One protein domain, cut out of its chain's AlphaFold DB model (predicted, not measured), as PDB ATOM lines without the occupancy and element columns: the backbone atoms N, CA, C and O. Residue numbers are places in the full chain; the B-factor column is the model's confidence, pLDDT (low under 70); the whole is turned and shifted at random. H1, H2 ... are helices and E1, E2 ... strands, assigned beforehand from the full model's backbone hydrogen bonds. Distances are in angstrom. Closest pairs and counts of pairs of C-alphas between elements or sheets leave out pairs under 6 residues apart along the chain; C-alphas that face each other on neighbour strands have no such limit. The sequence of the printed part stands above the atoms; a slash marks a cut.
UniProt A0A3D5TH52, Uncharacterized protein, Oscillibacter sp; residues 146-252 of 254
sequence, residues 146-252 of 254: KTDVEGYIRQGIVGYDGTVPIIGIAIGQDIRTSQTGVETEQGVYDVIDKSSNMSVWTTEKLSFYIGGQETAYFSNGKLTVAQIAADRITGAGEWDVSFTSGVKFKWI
ATOM      1  N   LYS A 146     -10.655  34.289  21.889       59.84
ATOM      2  CA  LYS A 146      -9.845  33.145  22.314       59.84
ATOM      3  C   LYS A 146     -10.043  32.852  23.799       59.84
ATOM      4  O   LYS A 146     -10.253  31.699  24.143       59.84
ATOM      5  N   THR A 147     -10.030  33.871  24.657       59.72
ATOM      6  CA  THR A 147     -10.253  33.716  26.104       59.72
ATOM      7  C   THR A 147     -11.666  33.219  26.401       59.72
ATOM      8  O   THR A 147     -11.840  32.313  27.213       59.72
ATOM      9  N   ASP A 148     -12.666  33.755  25.700       60.06
ATOM     10  CA  ASP A 148     -14.054  33.323  25.820       60.06
ATOM     11  C   ASP A 148     -14.190  31.857  25.396       60.06
ATOM     12  O   ASP A 148     -14.699  31.039  26.155       60.06
ATOM     13  N   VAL A 149     -13.677  31.484  24.220       60.72
ATOM     14  CA  VAL A 149     -13.766  30.113  23.693       60.72
ATOM     15  C   VAL A 149     -12.943  29.120  24.519       60.72
ATOM     16  O   VAL A 149     -13.445  28.035  24.804       60.72
ATOM     17  N   GLU A 150     -11.731  29.472  24.955       59.03
ATOM     18  CA  GLU A 150     -10.901  28.635  25.841       59.03
ATOM     19  C   GLU A 150     -11.530  28.463  27.229       59.03
ATOM     20  O   GLU A 150     -11.359  27.418  27.860       59.03
ATOM     21  N   GLY A 151     -12.300  29.454  27.687       68.75
ATOM     22  CA  GLY A 151     -13.119  29.346  28.887       68.75
ATOM     23  C   GLY A 151     -14.252  28.328  28.750       68.75
ATOM     24  O   GLY A 151     -14.694  27.802  29.773       68.75
ATOM     25  N   TYR A 152     -14.695  28.023  27.519       82.19
ATOM     26  CA  TYR A 152     -15.795  27.094  27.250       82.19
ATOM     27  C   TYR A 152     -15.377  25.699  26.785       82.19
ATOM     28  O   TYR A 152     -16.063  24.725  27.099       82.19
ATOM     29  N   ILE A 153     -14.297  25.591  26.008       89.44
ATOM     30  CA  ILE A 153     -13.808  24.341  25.422       89.44
ATOM     31  C   ILE A 153     -12.283  24.316  25.507       89.44
ATOM     32  O   ILE A 153     -11.613  25.199  24.975       89.44
ATOM     33  N   ARG A 154     -11.719  23.267  26.112       89.50
ATOM     34  CA  ARG A 154     -10.265  23.108  26.240       89.50
ATOM     35  C   ARG A 154      -9.832  21.664  26.042       89.50
ATOM     36  O   ARG A 154     -10.373  20.761  26.675       89.50
ATOM     37  N   GLN A 155      -8.822  21.450  25.204       92.38
ATOM     38  CA  GLN A 155      -8.116  20.172  25.139       92.38
ATOM     39  C   GLN A 155      -7.003  20.148  26.191       92.38
ATOM     40  O   GLN A 155      -6.250  21.111  26.320       92.38
ATOM     41  N   GLY A 156      -6.886  19.051  26.933       93.25
ATOM     42  CA  GLY A 156      -5.859  18.916  27.961       93.25
ATOM     43  C   GLY A 156      -5.831  17.536  28.602       93.25
ATOM     44  O   GLY A 156      -6.548  16.620  28.192       93.25
ATOM     45  N   ILE A 157      -5.001  17.396  29.629       94.25
ATOM     46  CA  ILE A 157      -4.939  16.196  30.461       94.25
ATOM     47  C   ILE A 157      -6.125  16.236  31.418       94.25
ATOM     48  O   ILE A 157      -6.235  17.126  32.258       94.25
ATOM     49  N   VAL A 158      -7.025  15.267  31.298       93.50
ATOM     50  CA  VAL A 158      -8.269  15.215  32.085       93.50
ATOM     51  C   VAL A 158      -8.202  14.207  33.233       93.50
ATOM     52  O   VAL A 158      -9.118  14.110  34.054       93.50
ATOM     53  N   GLY A 159      -7.117  13.447  33.309       91.88
ATOM     54  CA  GLY A 159      -6.849  12.454  34.337       91.88
ATOM     55  C   GLY A 159      -5.598  11.658  33.998       91.88
ATOM     56  O   GLY A 159      -4.955  11.908  32.981       91.88
ATOM     57  N   TYR A 160      -5.282  10.690  34.849       91.31
ATOM     58  CA  TYR A 160      -4.175   9.768  34.645       91.31
ATOM     59  C   TYR A 160      -4.665   8.342  34.874       91.31
ATOM     60  O   TYR A 160      -5.380   8.089  35.846       91.31
ATOM     61  N   ASP A 161      -4.269   7.428  33.995       89.75
ATOM     62  CA  ASP A 161      -4.313   5.996  34.267       89.75
ATOM     63  C   ASP A 161      -2.934   5.571  34.786       89.75
ATOM     64  O   ASP A 161      -1.965   5.430  34.033       89.75
ATOM     65  N   GLY A 162      -2.799   5.509  36.113       88.88
ATOM     66  CA  GLY A 162      -1.499   5.390  36.768       88.88
ATOM     67  C   GLY A 162      -0.604   6.595  36.456       88.88
ATOM     68  O   GLY A 162      -0.834   7.689  36.965       88.88
ATOM     69  N   THR A 163       0.426   6.389  35.633       87.38
ATOM     70  CA  THR A 163       1.349   7.443  35.169       87.38
ATOM     71  C   THR A 163       1.043   7.935  33.754       87.38
ATOM     72  O   THR A 163       1.696   8.865  33.287       87.38
ATOM     73  N   VAL A 164       0.090   7.316  33.051       90.44
ATOM     74  CA  VAL A 164      -0.229   7.650  31.659       90.44
ATOM     75  C   VAL A 164      -1.263   8.780  31.633       90.44
ATOM     76  O   VAL A 164      -2.351   8.608  32.190       90.44
ATOM     77  N   PRO A 165      -0.967   9.938  31.013       92.81
ATOM     78  CA  PRO A 165      -1.923  11.031  30.905       92.81
ATOM     79  C   PRO A 165      -3.069  10.654  29.962       92.81
ATOM     80  O   PRO A 165      -2.849  10.185  28.847       92.81
ATOM     81  N   ILE A 166      -4.301  10.907  30.394       93.31
ATOM     82  CA  ILE A 166      -5.492  10.750  29.559       93.31
ATOM     83  C   ILE A 166      -5.794  12.105  28.930       93.31
ATOM     84  O   ILE A 166      -6.188  13.046  29.624       93.31
ATOM     85  N   ILE A 167      -5.612  12.199  27.613       94.44
ATOM     86  CA  ILE A 167      -5.938  13.402  26.848       94.44
ATOM     87  C   ILE A 167      -7.428  13.409  26.521       94.44
ATOM     88  O   ILE A 167      -7.991  12.419  26.051       94.44
ATOM     89  N   GLY A 168      -8.071  14.544  26.769       94.12
ATOM     90  CA  GLY A 168      -9.487  14.726  26.502       94.12
ATOM     91  C   GLY A 168      -9.848  16.171  26.197       94.12
ATOM     92  O   GLY A 168      -9.004  17.068  26.201       94.12
ATOM     93  N   ILE A 169     -11.131  16.378  25.926       94.50
ATOM     94  CA  ILE A 169     -11.728  17.691  25.695       94.50
ATOM     95  C   ILE A 169     -12.671  17.982  26.856       94.50
ATOM     96  O   ILE A 169     -13.627  17.245  27.090       94.50
ATOM     97  N   ALA A 170     -12.400  19.053  27.585       93.81
ATOM     98  CA  ALA A 170     -13.296  19.591  28.590       93.81
ATOM     99  C   ALA A 170     -14.208  20.644  27.955       93.81
ATOM    100  O   ALA A 170     -13.753  21.466  27.159       93.81
ATOM    101  N   ILE A 171     -15.490  20.608  28.311       93.00
ATOM    102  CA  ILE A 171     -16.509  21.568  27.885       93.00
ATOM    103  C   ILE A 171     -17.302  21.994  29.118       93.00
ATOM    104  O   ILE A 171     -17.949  21.161  29.750       93.00
ATOM    105  N   GLY A 172     -17.281  23.271  29.467       89.31
ATOM    106  CA  GLY A 172     -17.891  23.794  30.690       89.31
ATOM    107  C   GLY A 172     -17.762  25.305  30.747       89.31
ATOM    108  O   GLY A 172     -17.165  25.888  29.864       89.31
ATOM    109  N   GLN A 173     -18.334  25.959  31.750       83.00
ATOM    110  CA  GLN A 173     -18.119  27.395  31.934       83.00
ATOM    111  C   GLN A 173     -16.883  27.612  32.812       83.00
ATOM    112  O   GLN A 173     -16.791  26.992  33.870       83.00
ATOM    113  N   ASP A 174     -15.977  28.503  32.398       82.81
ATOM    114  CA  ASP A 174     -14.748  28.843  33.134       82.81
ATOM    115  C   ASP A 174     -13.858  27.612  33.398       82.81
ATOM    116  O   ASP A 174     -13.605  27.219  34.541       82.81
ATOM    117  N   ILE A 175     -13.409  26.952  32.324       87.12
ATOM    118  CA  ILE A 175     -12.494  25.809  32.427       87.12
ATOM    119  C   ILE A 175     -11.115  26.282  32.892       87.12
ATOM    120  O   ILE A 175     -10.371  26.947  32.169       87.12
ATOM    121  N   ARG A 176     -10.738  25.849  34.093       88.38
ATOM    122  CA  ARG A 176      -9.437  26.141  34.700       88.38
ATOM    123  C   ARG A 176      -8.454  24.999  34.500       88.38
ATOM    124  O   ARG A 176      -8.818  23.871  34.171       88.38
ATOM    125  N   THR A 177      -7.185  25.309  34.729       90.06
ATOM    126  CA  THR A 177      -6.102  24.326  34.729       90.06
ATOM    127  C   THR A 177      -5.416  24.305  36.082       90.06
ATOM    128  O   THR A 177      -5.237  25.341  36.718       90.06
ATOM    129  N   SER A 178      -5.067  23.106  36.539       89.56
ATOM    130  CA  SER A 178      -4.338  22.891  37.794       89.56
ATOM    131  C   SER A 178      -2.822  22.906  37.589       89.56
ATOM    132  O   SER A 178      -2.078  23.269  38.496       89.56
ATOM    133  N   GLN A 179      -2.364  22.550  36.389       90.06
ATOM    134  CA  GLN A 179      -0.962  22.559  35.993       90.06
ATOM    135  C   GLN A 179      -0.869  22.892  34.505       90.06
ATOM    136  O   GLN A 179      -1.686  22.414  33.721       90.06
ATOM    137  N   THR A 180       0.124  23.688  34.118       89.12
ATOM    138  CA  THR A 180       0.353  24.070  32.724       89.12
ATOM    139  C   THR A 180       1.643  23.470  32.178       89.12
ATOM    140  O   THR A 180       2.590  23.225  32.928       89.12
ATOM    141  N   GLY A 181       1.683  23.230  30.868       86.75
ATOM    142  CA  GLY A 181       2.906  22.846  30.164       86.75
ATOM    143  C   GLY A 181       3.428  21.442  30.482       86.75
ATOM    144  O   GLY A 181       4.639  21.246  30.545       86.75
ATOM    145  N   VAL A 182       2.548  20.464  30.710       88.50
ATOM    146  CA  VAL A 182       2.960  19.080  30.976       88.50
ATOM    147  C   VAL A 182       3.376  18.411  29.671       88.50
ATOM    148  O   VAL A 182       2.571  18.272  28.750       88.50
ATOM    149  N   GLU A 183       4.637  17.986  29.599       87.19
ATOM    150  CA  GLU A 183       5.150  17.196  28.482       87.19
ATOM    151  C   GLU A 183       4.593  15.772  28.540       87.19
ATOM    152  O   GLU A 183       4.713  15.063  29.539       87.19
ATOM    153  N   THR A 184       3.985  15.349  27.438       85.44
ATOM    154  CA  THR A 184       3.481  13.994  27.225       85.44
ATOM    155  C   THR A 184       4.038  13.458  25.910       85.44
ATOM    156  O   THR A 184       4.489  14.226  25.059       85.44
ATOM    157  N   GLU A 185       3.942  12.150  25.683       83.19
ATOM    158  CA  GLU A 185       4.339  11.542  24.402       83.19
ATOM    159  C   GLU A 185       3.577  12.117  23.190       83.19
ATOM    160  O   GLU A 185       4.052  12.037  22.061       83.19
ATOM    161  N   GLN A 186       2.401  12.714  23.417       79.38
ATOM    162  CA  GLN A 186       1.520  13.264  22.383       79.38
ATOM    163  C   GLN A 186       1.681  14.782  22.196       79.38
ATOM    164  O   GLN A 186       1.073  15.354  21.293       79.38
ATOM    165  N   GLY A 187       2.497  15.436  23.027       87.69
ATOM    166  CA  GLY A 187       2.708  16.882  23.011       87.69
ATOM    167  C   GLY A 187       2.617  17.516  24.395       87.69
ATOM    168  O   GLY A 187       2.602  16.832  25.418       87.69
ATOM    169  N   VAL A 188       2.573  18.846  24.416       89.31
ATOM    170  CA  VAL A 188       2.477  19.638  25.645       89.31
ATOM    171  C   VAL A 188       1.018  19.979  25.906       89.31
ATOM    172  O   VAL A 188       0.363  20.580  25.054       89.31
ATOM    173  N   TYR A 189       0.519  19.612  27.083       91.25
ATOM    174  CA  TYR A 189      -0.871  19.827  27.477       91.25
ATOM    175  C   TYR A 189      -0.967  20.381  28.894       91.25
ATOM    176  O   TYR A 189      -0.122  20.122  29.749       91.25
ATOM    177  N   ASP A 190      -2.047  21.104  29.167       91.88
ATOM    178  CA  ASP A 190      -2.372  21.545  30.519       91.88
ATOM    179  C   ASP A 190      -3.307  20.539  31.197       91.88
ATOM    180  O   ASP A 190      -4.140  19.905  30.546       91.88
ATOM    181  N   VAL A 191      -3.197  20.405  32.516       93.50
ATOM    182  CA  VAL A 191      -4.068  19.545  33.323       93.50
ATOM    183  C   VAL A 191      -5.343  20.299  33.663       93.50
ATOM    184  O   VAL A 191      -5.304  21.320  34.350       93.50
ATOM    185  N   ILE A 192      -6.481  19.782  33.216       93.62
ATOM    186  CA  ILE A 192      -7.799  20.366  33.455       93.62
ATOM    187  C   ILE A 192      -8.182  20.214  34.931       93.62
ATOM    188  O   ILE A 192      -8.147  19.114  35.487       93.62
ATOM    189  N   ASP A 193      -8.585  21.318  35.560       92.12
ATOM    190  CA  ASP A 193      -9.201  21.293  36.885       92.12
ATOM    191  C   ASP A 193     -10.695  20.980  36.759       92.12
ATOM    192  O   ASP A 193     -11.463  21.768  36.217       92.12
ATOM    193  N   LYS A 194     -11.111  19.827  37.287       91.81
ATOM    194  CA  LYS A 194     -12.491  19.327  37.204       91.81
ATOM    195  C   LYS A 194     -13.380  19.790  38.361       91.81
ATOM    196  O   LYS A 194     -14.484  19.274  38.503       91.81
ATOM    197  N   SER A 195     -12.910  20.723  39.196       89.69
ATOM    198  CA  SER A 195     -13.650  21.271  40.343       89.69
ATOM    199  C   SER A 195     -14.940  22.009  39.947       89.69
ATOM    200  O   SER A 195     -15.923  21.978  40.689       89.69
ATOM    201  N   SER A 196     -14.965  22.622  38.762       87.62
ATOM    202  CA  SER A 196     -16.139  23.291  38.189       87.62
ATOM    203  C   SER A 196     -17.088  22.322  37.473       87.62
ATOM    204  O   SER A 196     -16.754  21.173  37.183       87.62
ATOM    205  N   ASN A 197     -18.291  22.801  37.147       91.31
ATOM    206  CA  ASN A 197     -19.251  22.035  36.353       91.31
ATOM    207  C   ASN A 197     -18.782  21.935  34.894       91.31
ATOM    208  O   ASN A 197     -18.614  22.955  34.225       91.31
ATOM    209  N   MET A 198     -18.611  20.714  34.389       93.31
ATOM    210  CA  MET A 198     -18.158  20.476  33.016       93.31
ATOM    211  C   MET A 198     -18.501  19.075  32.520       93.31
ATOM    212  O   MET A 198     -18.763  18.162  33.298       93.31
ATOM    213  N   SER A 199     -18.445  18.888  31.208       95.12
ATOM    214  CA  SER A 199     -18.356  17.578  30.576       95.12
ATOM    215  C   SER A 199     -16.936  17.329  30.081       95.12
ATOM    216  O   SER A 199     -16.256  18.250  29.634       95.12
ATOM    217  N   VAL A 200     -16.480  16.088  30.175       95.88
ATOM    218  CA  VAL A 200     -15.141  15.665  29.766       95.88
ATOM    219  C   VAL A 200     -15.277  14.526  28.773       95.88
ATOM    220  O   VAL A 200     -15.895  13.506  29.072       95.88
ATOM    221  N   TRP A 201     -14.679  14.706  27.604       95.75
ATOM    222  CA  TRP A 201     -14.726  13.782  26.485       95.75
ATOM    223  C   TRP A 201     -13.363  13.129  26.322       95.75
ATOM    224  O   TRP A 201     -12.357  13.808  26.134       95.75
ATOM    225  N   THR A 202     -13.341  11.806  26.374       94.88
ATOM    226  CA  THR A 202     -12.167  10.977  26.077       94.88
ATOM    227  C   THR A 202     -12.532   9.975  24.988       94.88
ATOM    228  O   THR A 202     -13.694   9.869  24.594       94.88
ATOM    229  N   THR A 203     -11.558   9.206  24.513       91.38
ATOM    230  CA  THR A 203     -11.787   8.133  23.533       91.38
ATOM    231  C   THR A 203     -12.731   7.039  24.039       91.38
ATOM    232  O   THR A 203     -13.379   6.379  23.234       91.38
ATOM    233  N   GLU A 204     -12.839   6.853  25.357       91.88
ATOM    234  CA  GLU A 204     -13.556   5.722  25.966       91.88
ATOM    235  C   GLU A 204     -14.775   6.134  26.802       91.88
ATOM    236  O   GLU A 204     -15.655   5.315  27.103       91.88
ATOM    237  N   LYS A 205     -14.814   7.398  27.225       94.88
ATOM    238  CA  LYS A 205     -15.747   7.881  28.241       94.88
ATOM    239  C   LYS A 205     -16.138   9.336  28.003       94.88
ATOM    240  O   LYS A 205     -15.277  10.193  27.804       94.88
ATOM    241  N   LEU A 206     -17.438   9.606  28.098       96.25
ATOM    242  CA  LEU A 206     -17.999  10.948  28.243       96.25
ATOM    243  C   LEU A 206     -18.493  11.109  29.681       96.25
ATOM    244  O   LEU A 206     -19.455  10.455  30.067       96.25
ATOM    245  N   SER A 207     -17.857  11.974  30.461       95.56
ATOM    246  CA  SER A 207     -18.165  12.193  31.877       95.56
ATOM    247  C   SER A 207     -18.797  13.557  32.118       95.56
ATOM    248  O   SER A 207     -18.440  14.526  31.458       95.56
ATOM    249  N   PHE A 208     -19.674  13.648  33.112       94.88
ATOM    250  CA  PHE A 208     -20.271  14.889  33.599       94.88
ATOM    251  C   PHE A 208     -19.830  15.133  35.038       94.88
ATOM    252  O   PHE A 208     -20.107  14.327  35.929       94.88
ATOM    253  N   TYR A 209     -19.161  16.258  35.255       93.94
ATOM    254  CA  TYR A 209     -18.681  16.717  36.547       93.94
ATOM    255  C   TYR A 209     -19.570  17.841  37.067       93.94
ATOM    256  O   TYR A 209     -19.887  18.782  36.337       93.94
ATOM    257  N   ILE A 210     -19.968  17.741  38.335       91.38
ATOM    258  CA  ILE A 210     -20.688  18.787  39.061       91.38
ATOM    259  C   ILE A 210     -19.968  19.004  40.392       91.38
ATOM    260  O   ILE A 210     -19.854  18.074  41.190       91.38
ATOM    261  N   GLY A 211     -19.453  20.214  40.621       88.06
ATOM    262  CA  GLY A 211     -18.728  20.563  41.848       88.06
ATOM    263  C   GLY A 211     -17.556  19.627  42.175       88.06
ATOM    264  O   GLY A 211     -17.400  19.217  43.326       88.06
ATOM    265  N   GLY A 212     -16.773  19.213  41.173       87.81
ATOM    266  CA  GLY A 212     -15.623  18.324  41.373       87.81
ATOM    267  C   GLY A 212     -15.937  16.833  41.383       87.81
ATOM    268  O   GLY A 212     -15.011  16.024  41.368       87.81
ATOM    269  N   GLN A 213     -17.214  16.447  41.401       90.94
ATOM    270  CA  GLN A 213     -17.633  15.048  41.457       90.94
ATOM    271  C   GLN A 213     -18.150  14.584  40.099       90.94
ATOM    272  O   GLN A 213     -18.926  15.284  39.453       90.94
ATOM    273  N   GLU A 214     -17.739  13.391  39.671       93.06
ATOM    274  CA  GLU A 214     -18.311  12.751  38.488       93.06
ATOM    275  C   GLU A 214     -19.710  12.221  38.831       93.06
ATOM    276  O   GLU A 214     -19.861  11.213  39.521       93.06
ATOM    277  N   THR A 215     -20.743  12.914  38.358       93.88
ATOM    278  CA  THR A 215     -22.143  12.600  38.685       93.88
ATOM    279  C   THR A 215     -22.736  11.572  37.725       93.88
ATOM    280  O   THR A 215     -23.589  10.770  38.111       93.88
ATOM    281  N   ALA A 216     -22.301  11.595  36.466       95.44
ATOM    282  CA  ALA A 216     -22.750  10.668  35.438       95.44
ATOM    283  C   ALA A 216     -21.673  10.467  34.372       95.44
ATOM    284  O   ALA A 216     -20.844  11.347  34.147       95.44
ATOM    285  N   TYR A 217     -21.714   9.338  33.672       96.25
ATOM    286  CA  TYR A 217     -20.879   9.123  32.498       96.25
ATOM    287  C   TYR A 217     -21.487   8.131  31.507       96.25
ATOM    288  O   TYR A 217     -22.187   7.193  31.889       96.25
ATOM    289  N   PHE A 218     -21.165   8.305  30.230       96.94
ATOM    290  CA  PHE A 218     -21.354   7.306  29.189       96.94
ATOM    291  C   PHE A 218     -20.043   6.570  28.932       96.94
ATOM    292  O   PHE A 218     -19.012   7.193  28.684       96.94
ATOM    293  N   SER A 219     -20.086   5.243  28.961       96.06
ATOM    294  CA  SER A 219     -18.983   4.382  28.527       96.06
ATOM    295  C   SER A 219     -19.540   3.035  28.077       96.06
ATOM    296  O   SER A 219     -20.561   2.582  28.601       96.06
ATOM    297  N   ASN A 220     -18.909   2.402  27.085       93.38
ATOM    298  CA  ASN A 220     -19.323   1.095  26.560       93.38
ATOM    299  C   ASN A 220     -20.823   1.020  26.203       93.38
ATOM    300  O   ASN A 220     -21.498   0.027  26.481       93.38
ATOM    301  N   GLY A 221     -21.365   2.105  25.638       90.00
ATOM    302  CA  GLY A 221     -22.771   2.209  25.233       90.00
ATOM    303  C   GLY A 221     -23.782   2.317  26.382       90.00
ATOM    304  O   GLY A 221     -24.979   2.177  26.144       90.00
ATOM    305  N   LYS A 222     -23.338   2.549  27.623       92.31
ATOM    306  CA  LYS A 222     -24.204   2.630  28.808       92.31
ATOM    307  C   LYS A 222     -24.050   3.971  29.513       92.31
ATOM    308  O   LYS A 222     -22.930   4.440  29.702       92.31
ATOM    309  N   LEU A 223     -25.173   4.543  29.949       93.81
ATOM    310  CA  LEU A 223     -25.201   5.643  30.912       93.81
ATOM    311  C   LEU A 223     -25.095   5.072  32.326       93.81
ATOM    312  O   LEU A 223     -25.919   4.250  32.723       93.81
ATOM    313  N   THR A 224     -24.109   5.532  33.085       94.94
ATOM    314  CA  THR A 224     -23.983   5.267  34.520       94.94
ATOM    315  C   THR A 224     -24.238   6.561  35.279       94.94
ATOM    316  O   THR A 224     -23.654   7.593  34.960       94.94
ATOM    317  N   VAL A 225     -25.122   6.512  36.271       94.12
ATOM    318  CA  VAL A 225     -25.487   7.647  37.125       94.12
ATOM    319  C   VAL A 225     -25.868   7.122  38.507       94.12
ATOM    320  O   VAL A 225     -26.427   6.030  38.614       94.12
ATOM    321  N   ALA A 226     -25.567   7.878  39.566       87.12
ATOM    322  CA  ALA A 226     -25.890   7.474  40.938       87.12
ATOM    323  C   ALA A 226     -27.399   7.544  41.236       87.12
ATOM    324  O   ALA A 226     -27.955   6.656  41.876       87.12
ATOM    325  N   GLN A 227     -28.068   8.594  40.757       87.38
ATOM    326  CA  GLN A 227     -29.502   8.798  40.930       87.38
ATOM    327  C   GLN A 227     -30.084   9.473  39.690       87.38
ATOM    328  O   GLN A 227     -29.521  10.437  39.174       87.38
ATOM    329  N   ILE A 228     -31.241   8.989  39.242       87.56
ATOM    330  CA  ILE A 228     -32.023   9.603  38.172       87.56
ATOM    331  C   ILE A 228     -33.378  10.050  38.724       87.56
ATOM    332  O   ILE A 228     -34.094   9.267  39.347       87.56
ATOM    333  N   ALA A 229     -33.722  11.320  38.515       89.12
ATOM    334  CA  ALA A 229     -35.071  11.831  38.724       89.12
ATOM    335  C   ALA A 229     -35.781  11.836  37.367       89.12
ATOM    336  O   ALA A 229     -35.458  12.644  36.500       89.12
ATOM    337  N   ALA A 230     -36.700  10.892  37.166       87.31
ATOM    338  CA  ALA A 230     -37.453  10.749  35.927       87.31
ATOM    339  C   ALA A 230     -38.907  10.379  36.231       87.31
ATOM    340  O   ALA A 230     -39.171   9.546  37.096       87.31
ATOM    341  N   ASP A 231     -39.846  10.946  35.475       90.25
ATOM    342  CA  ASP A 231     -41.268  10.600  35.597       90.25
ATOM    343  C   ASP A 231     -41.591   9.227  34.989       90.25
ATOM    344  O   ASP A 231     -42.560   8.566  35.380       90.25
ATOM    345  N   ARG A 232     -40.788   8.798  34.008       87.25
ATOM    346  CA  ARG A 232     -41.003   7.578  33.230       87.25
ATOM    347  C   ARG A 232     -39.688   7.048  32.657       87.25
ATOM    348  O   ARG A 232     -38.876   7.825  32.164       87.25
ATOM    349  N   ILE A 233     -39.503   5.731  32.682       88.94
ATOM    350  CA  ILE A 233     -38.383   5.012  32.064       88.94
ATOM    351  C   ILE A 233     -38.973   3.975  31.110       88.94
ATOM    352  O   ILE A 233     -39.817   3.175  31.506       88.94
ATOM    353  N   THR A 234     -38.519   3.978  29.858       85.06
ATOM    354  CA  THR A 234     -38.914   2.979  28.855       85.06
ATOM    355  C   THR A 234     -37.695   2.155  28.460       85.06
ATOM    356  O   THR A 234     -36.638   2.701  28.147       85.06
ATOM    357  N   GLY A 235     -37.816   0.833  28.550       80.75
ATOM    358  CA  GLY A 235     -36.773  -0.098  28.132       80.75
ATOM    359  C   GLY A 235     -36.964  -0.520  26.678       80.75
ATOM    360  O   GLY A 235     -38.091  -0.617  26.203       80.75
ATOM    361  N   ALA A 236     -35.868  -0.844  25.987       75.12
ATOM    362  CA  ALA A 236     -35.910  -1.353  24.610       75.12
ATOM    363  C   ALA A 236     -36.729  -2.654  24.453       75.12
ATOM    364  O   ALA A 236     -37.181  -2.963  23.358       75.12
ATOM    365  N   GLY A 237     -36.926  -3.410  25.538       68.56
ATOM    366  CA  GLY A 237     -37.682  -4.663  25.564       68.56
ATOM    367  C   GLY A 237     -39.102  -4.501  26.089       68.56
ATOM    368  O   GLY A 237     -39.471  -5.235  26.988       68.56
ATOM    369  N   GLU A 238     -39.857  -3.524  25.590       84.06
ATOM    370  CA  GLU A 238     -41.307  -3.434  25.813       84.06
ATOM    371  C   GLU A 238     -41.742  -3.298  27.288       84.06
ATOM    372  O   GLU A 238     -42.854  -3.663  27.669       84.06
ATOM    373  N   TRP A 239     -40.890  -2.714  28.130       87.38
ATOM    374  CA  TRP A 239     -41.224  -2.379  29.513       87.38
ATOM    375  C   TRP A 239     -41.349  -0.871  29.692       87.38
ATOM    376  O   TRP A 239     -40.488  -0.098  29.269       87.38
ATOM    377  N   ASP A 240     -42.411  -0.471  30.378       88.31
ATOM    378  CA  ASP A 240     -42.716   0.901  30.749       88.31
ATOM    379  C   ASP A 240     -42.824   1.013  32.272       88.31
ATOM    380  O   ASP A 240     -43.646   0.340  32.904       88.31
ATOM    381  N   VAL A 241     -41.978   1.857  32.860       89.94
ATOM    382  CA  VAL A 241     -41.951   2.134  34.296       89.94
ATOM    383  C   VAL A 241     -42.324   3.594  34.518       89.94
ATOM    384  O   VAL A 241     -41.605   4.489  34.081       89.94
ATOM    385  N   SER A 242     -43.436   3.851  35.203       90.06
ATOM    386  CA  SER A 242     -43.929   5.205  35.498       90.06
ATOM    387  C   SER A 242     -43.910   5.492  36.998       90.06
ATOM    388  O   SER A 242     -44.208   4.606  37.801       90.06
ATOM    389  N   PHE A 243     -43.598   6.741  37.352       89.31
ATOM    390  CA  PHE A 243     -43.508   7.237  38.729       89.31
ATOM    391  C   PHE A 243     -44.536   8.338  39.058       89.31
ATOM    392  O   PHE A 243     -44.709   8.694  40.221       89.31
ATOM    393  N   THR A 244     -45.276   8.846  38.063       86.44
ATOM    394  CA  THR A 244     -46.165  10.027  38.155       86.44
ATOM    395  C   THR A 244     -47.347   9.871  39.130       86.44
ATOM    396  O   THR A 244     -48.003  10.845  39.489       86.44
ATOM    397  N   SER A 245     -47.677   8.653  39.572       86.25
ATOM    398  CA  SER A 245     -48.755   8.398  40.547       86.25
ATOM    399  C   SER A 245     -48.484   7.123  41.353       86.25
ATOM    400  O   SER A 245     -49.336   6.235  41.436       86.25
ATOM    401  N   GLY A 246     -47.263   7.005  41.880       83.19
ATOM    402  CA  GLY A 246     -46.724   5.757  42.426       83.19
ATOM    403  C   GLY A 246     -46.030   4.915  41.353       83.19
ATOM    404  O   GLY A 246     -46.165   5.186  40.160       83.19
ATOM    405  N   VAL A 247     -45.268   3.907  41.787       90.19
ATOM    406  CA  VAL A 247     -44.474   3.059  40.884       90.19
ATOM    407  C   VAL A 247     -45.391   2.086  40.144       90.19
ATOM    408  O   VAL A 247     -46.083   1.280  40.769       90.19
ATOM    409  N   LYS A 248     -45.388   2.144  38.810       90.94
ATOM    410  CA  LYS A 248     -46.139   1.230  37.939       90.94
ATOM    411  C   LYS A 248     -45.201   0.573  36.940       90.94
ATOM    412  O   LYS A 248     -44.468   1.274  36.254       90.94
ATOM    413  N   PHE A 249     -45.292  -0.749  36.827       90.69
ATOM    414  CA  PHE A 249     -44.604  -1.543  35.811       90.69
ATOM    415  C   PHE A 249     -45.639  -2.059  34.814       90.69
ATOM    416  O   PHE A 249     -46.610  -2.704  35.213       90.69
ATOM    417  N   LYS A 250     -45.451  -1.768  33.527       88.81
ATOM    418  CA  LYS A 250     -46.331  -2.221  32.450       88.81
ATOM    419  C   LYS A 250     -45.509  -2.854  31.332       88.81
ATOM    420  O   LYS A 250     -44.592  -2.227  30.810       88.81
ATOM    421  N   TRP A 251     -45.887  -4.066  30.940       88.19
ATOM    422  CA  TRP A 251     -45.464  -4.655  29.673       88.19
ATOM    423  C   TRP A 251     -46.281  -4.025  28.536       88.19
ATOM    424  O   TRP A 251     -47.510  -3.953  28.611       88.19
ATOM    425  N   ILE A 252     -45.596  -3.504  27.526       85.88
ATOM    426  CA  ILE A 252     -46.165  -2.876  26.326       85.88
ATOM    427  C   ILE A 252     -45.928  -3.725  25.072       85.88
ATOM    428  O   ILE A 252     -46.198  -3.255  23.969       85.88
TER     429      ILE A 252
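AT A GLANCE: This is residues 146 to 252 of the 254 residues of an uncharacterized protein of Oscillibacter sp (UniProt A0A3D5TH52). A strongly twisted ladder of six antiparallel strands makes the body of this long, rod-shaped domain; the hairpin of E3 and E4 packs on E1 near one end, and a small separate sheet of three strands makes the far end, across a gap bridged by residues 226 to 231. The short helix H1 sits at the start of E1 and only grazes the large sheet. The printed part has 107 residues, with one named helix and then eleven named strands, H1 followed by E1 to E11; the sheet orders are E1 E2 E5 E6 E7 E8, E9 E10 E11, and E3 E4, each antiparallel. The class is mostly strand. The whole is loose, with a radius of gyration of the C-alphas of 18.3 A, and spans 55 by 27 by 22 A.

IN THESE COORDINATES: In the largest sheet, E1 is residues 153 to 161, 22.5 A from first to last C-alpha, and E2 is residues 164 to 172, 23.9 A. E5 is residues 198 to 201, 10.0 A; E6 is residues 205 to 210, 16.1 A; E7 is residues 213 to 219, 16.8 A; and E8 is residues 222 to 225, 9.8 A. E1 begins at C-alpha 153, (-13.808, 24.341, 25.422), and E8 ends at C-alpha 225, (-25.487, 7.647, 37.125). E3 is residues 176 to 184, 19.2 A, and bends by 66 degrees at residue 181; E4 is residues 187 to 193, 18.8 A. E9 is residues 232 to 235, 10.1 A; E10 is residues 239 to 242, 10.0 A; and E11 is residues 248 to 251, 10.2 A, ending at C-alpha 251, (-45.464, -4.655, 29.673). H1 is residues 146 to 152, 9.8 A.

HOW THE PARTS SIT: From edge to edge of the six-stranded sheet, the strands' lines turn by 92 degrees. Its edge strands are E1 and E8. E1 and E2 form a hairpin, with N 154 and O 170 2.9 A apart, within hydrogen-bond range. E2 and E5 are antiparallel neighbours at 133 degrees between their directions, with N 199 and O 171 2.7 A apart. E5 to E8 form a meander, each strand the antiparallel neighbour of the one before: N 200 and O 207 are 2.8 A apart between E5 and E6, N 208 and O 216 2.8 A between E6 and E7, and N 224 and O 217 2.8 A between E7 and E8. E3 and E4 form a hairpin, with N 182 and O 189 2.9 A apart. The closest C-alphas of E1 and E4 are those of Ile 157 and Val 191, 4.5 A apart, with 14 pairs within 8 A. E1 and E3 are near each other, with 13 pairs of C-alphas within 10 A. H1 only grazes the large sheet, with its residues 149 to 152; its closest C-alphas with E2 are those of Tyr 152 and Gly 172, 5.2 A apart. Every O i to N i+4 pair in H1 is within hydrogen-bond range. E8 and E9 are apart. E9, E10 and E11 form a second meander: N 233 and O 241 are 2.8 A apart between E9 and E10, and N 240 and O 250 2.8 A between E10 and E11.

THE WHOLE: The two C-alphas farthest apart are those of Glu 183 and Ser 245, 55.9 A. The printed part, residues 146 to 252, has no cut. No link is long; the link from E8 to E9, with 6 residues, is short, and the others are tight. The mean pLDDT of the printed part is 88.4, with residues 146 to 151 and residue 237 under 70.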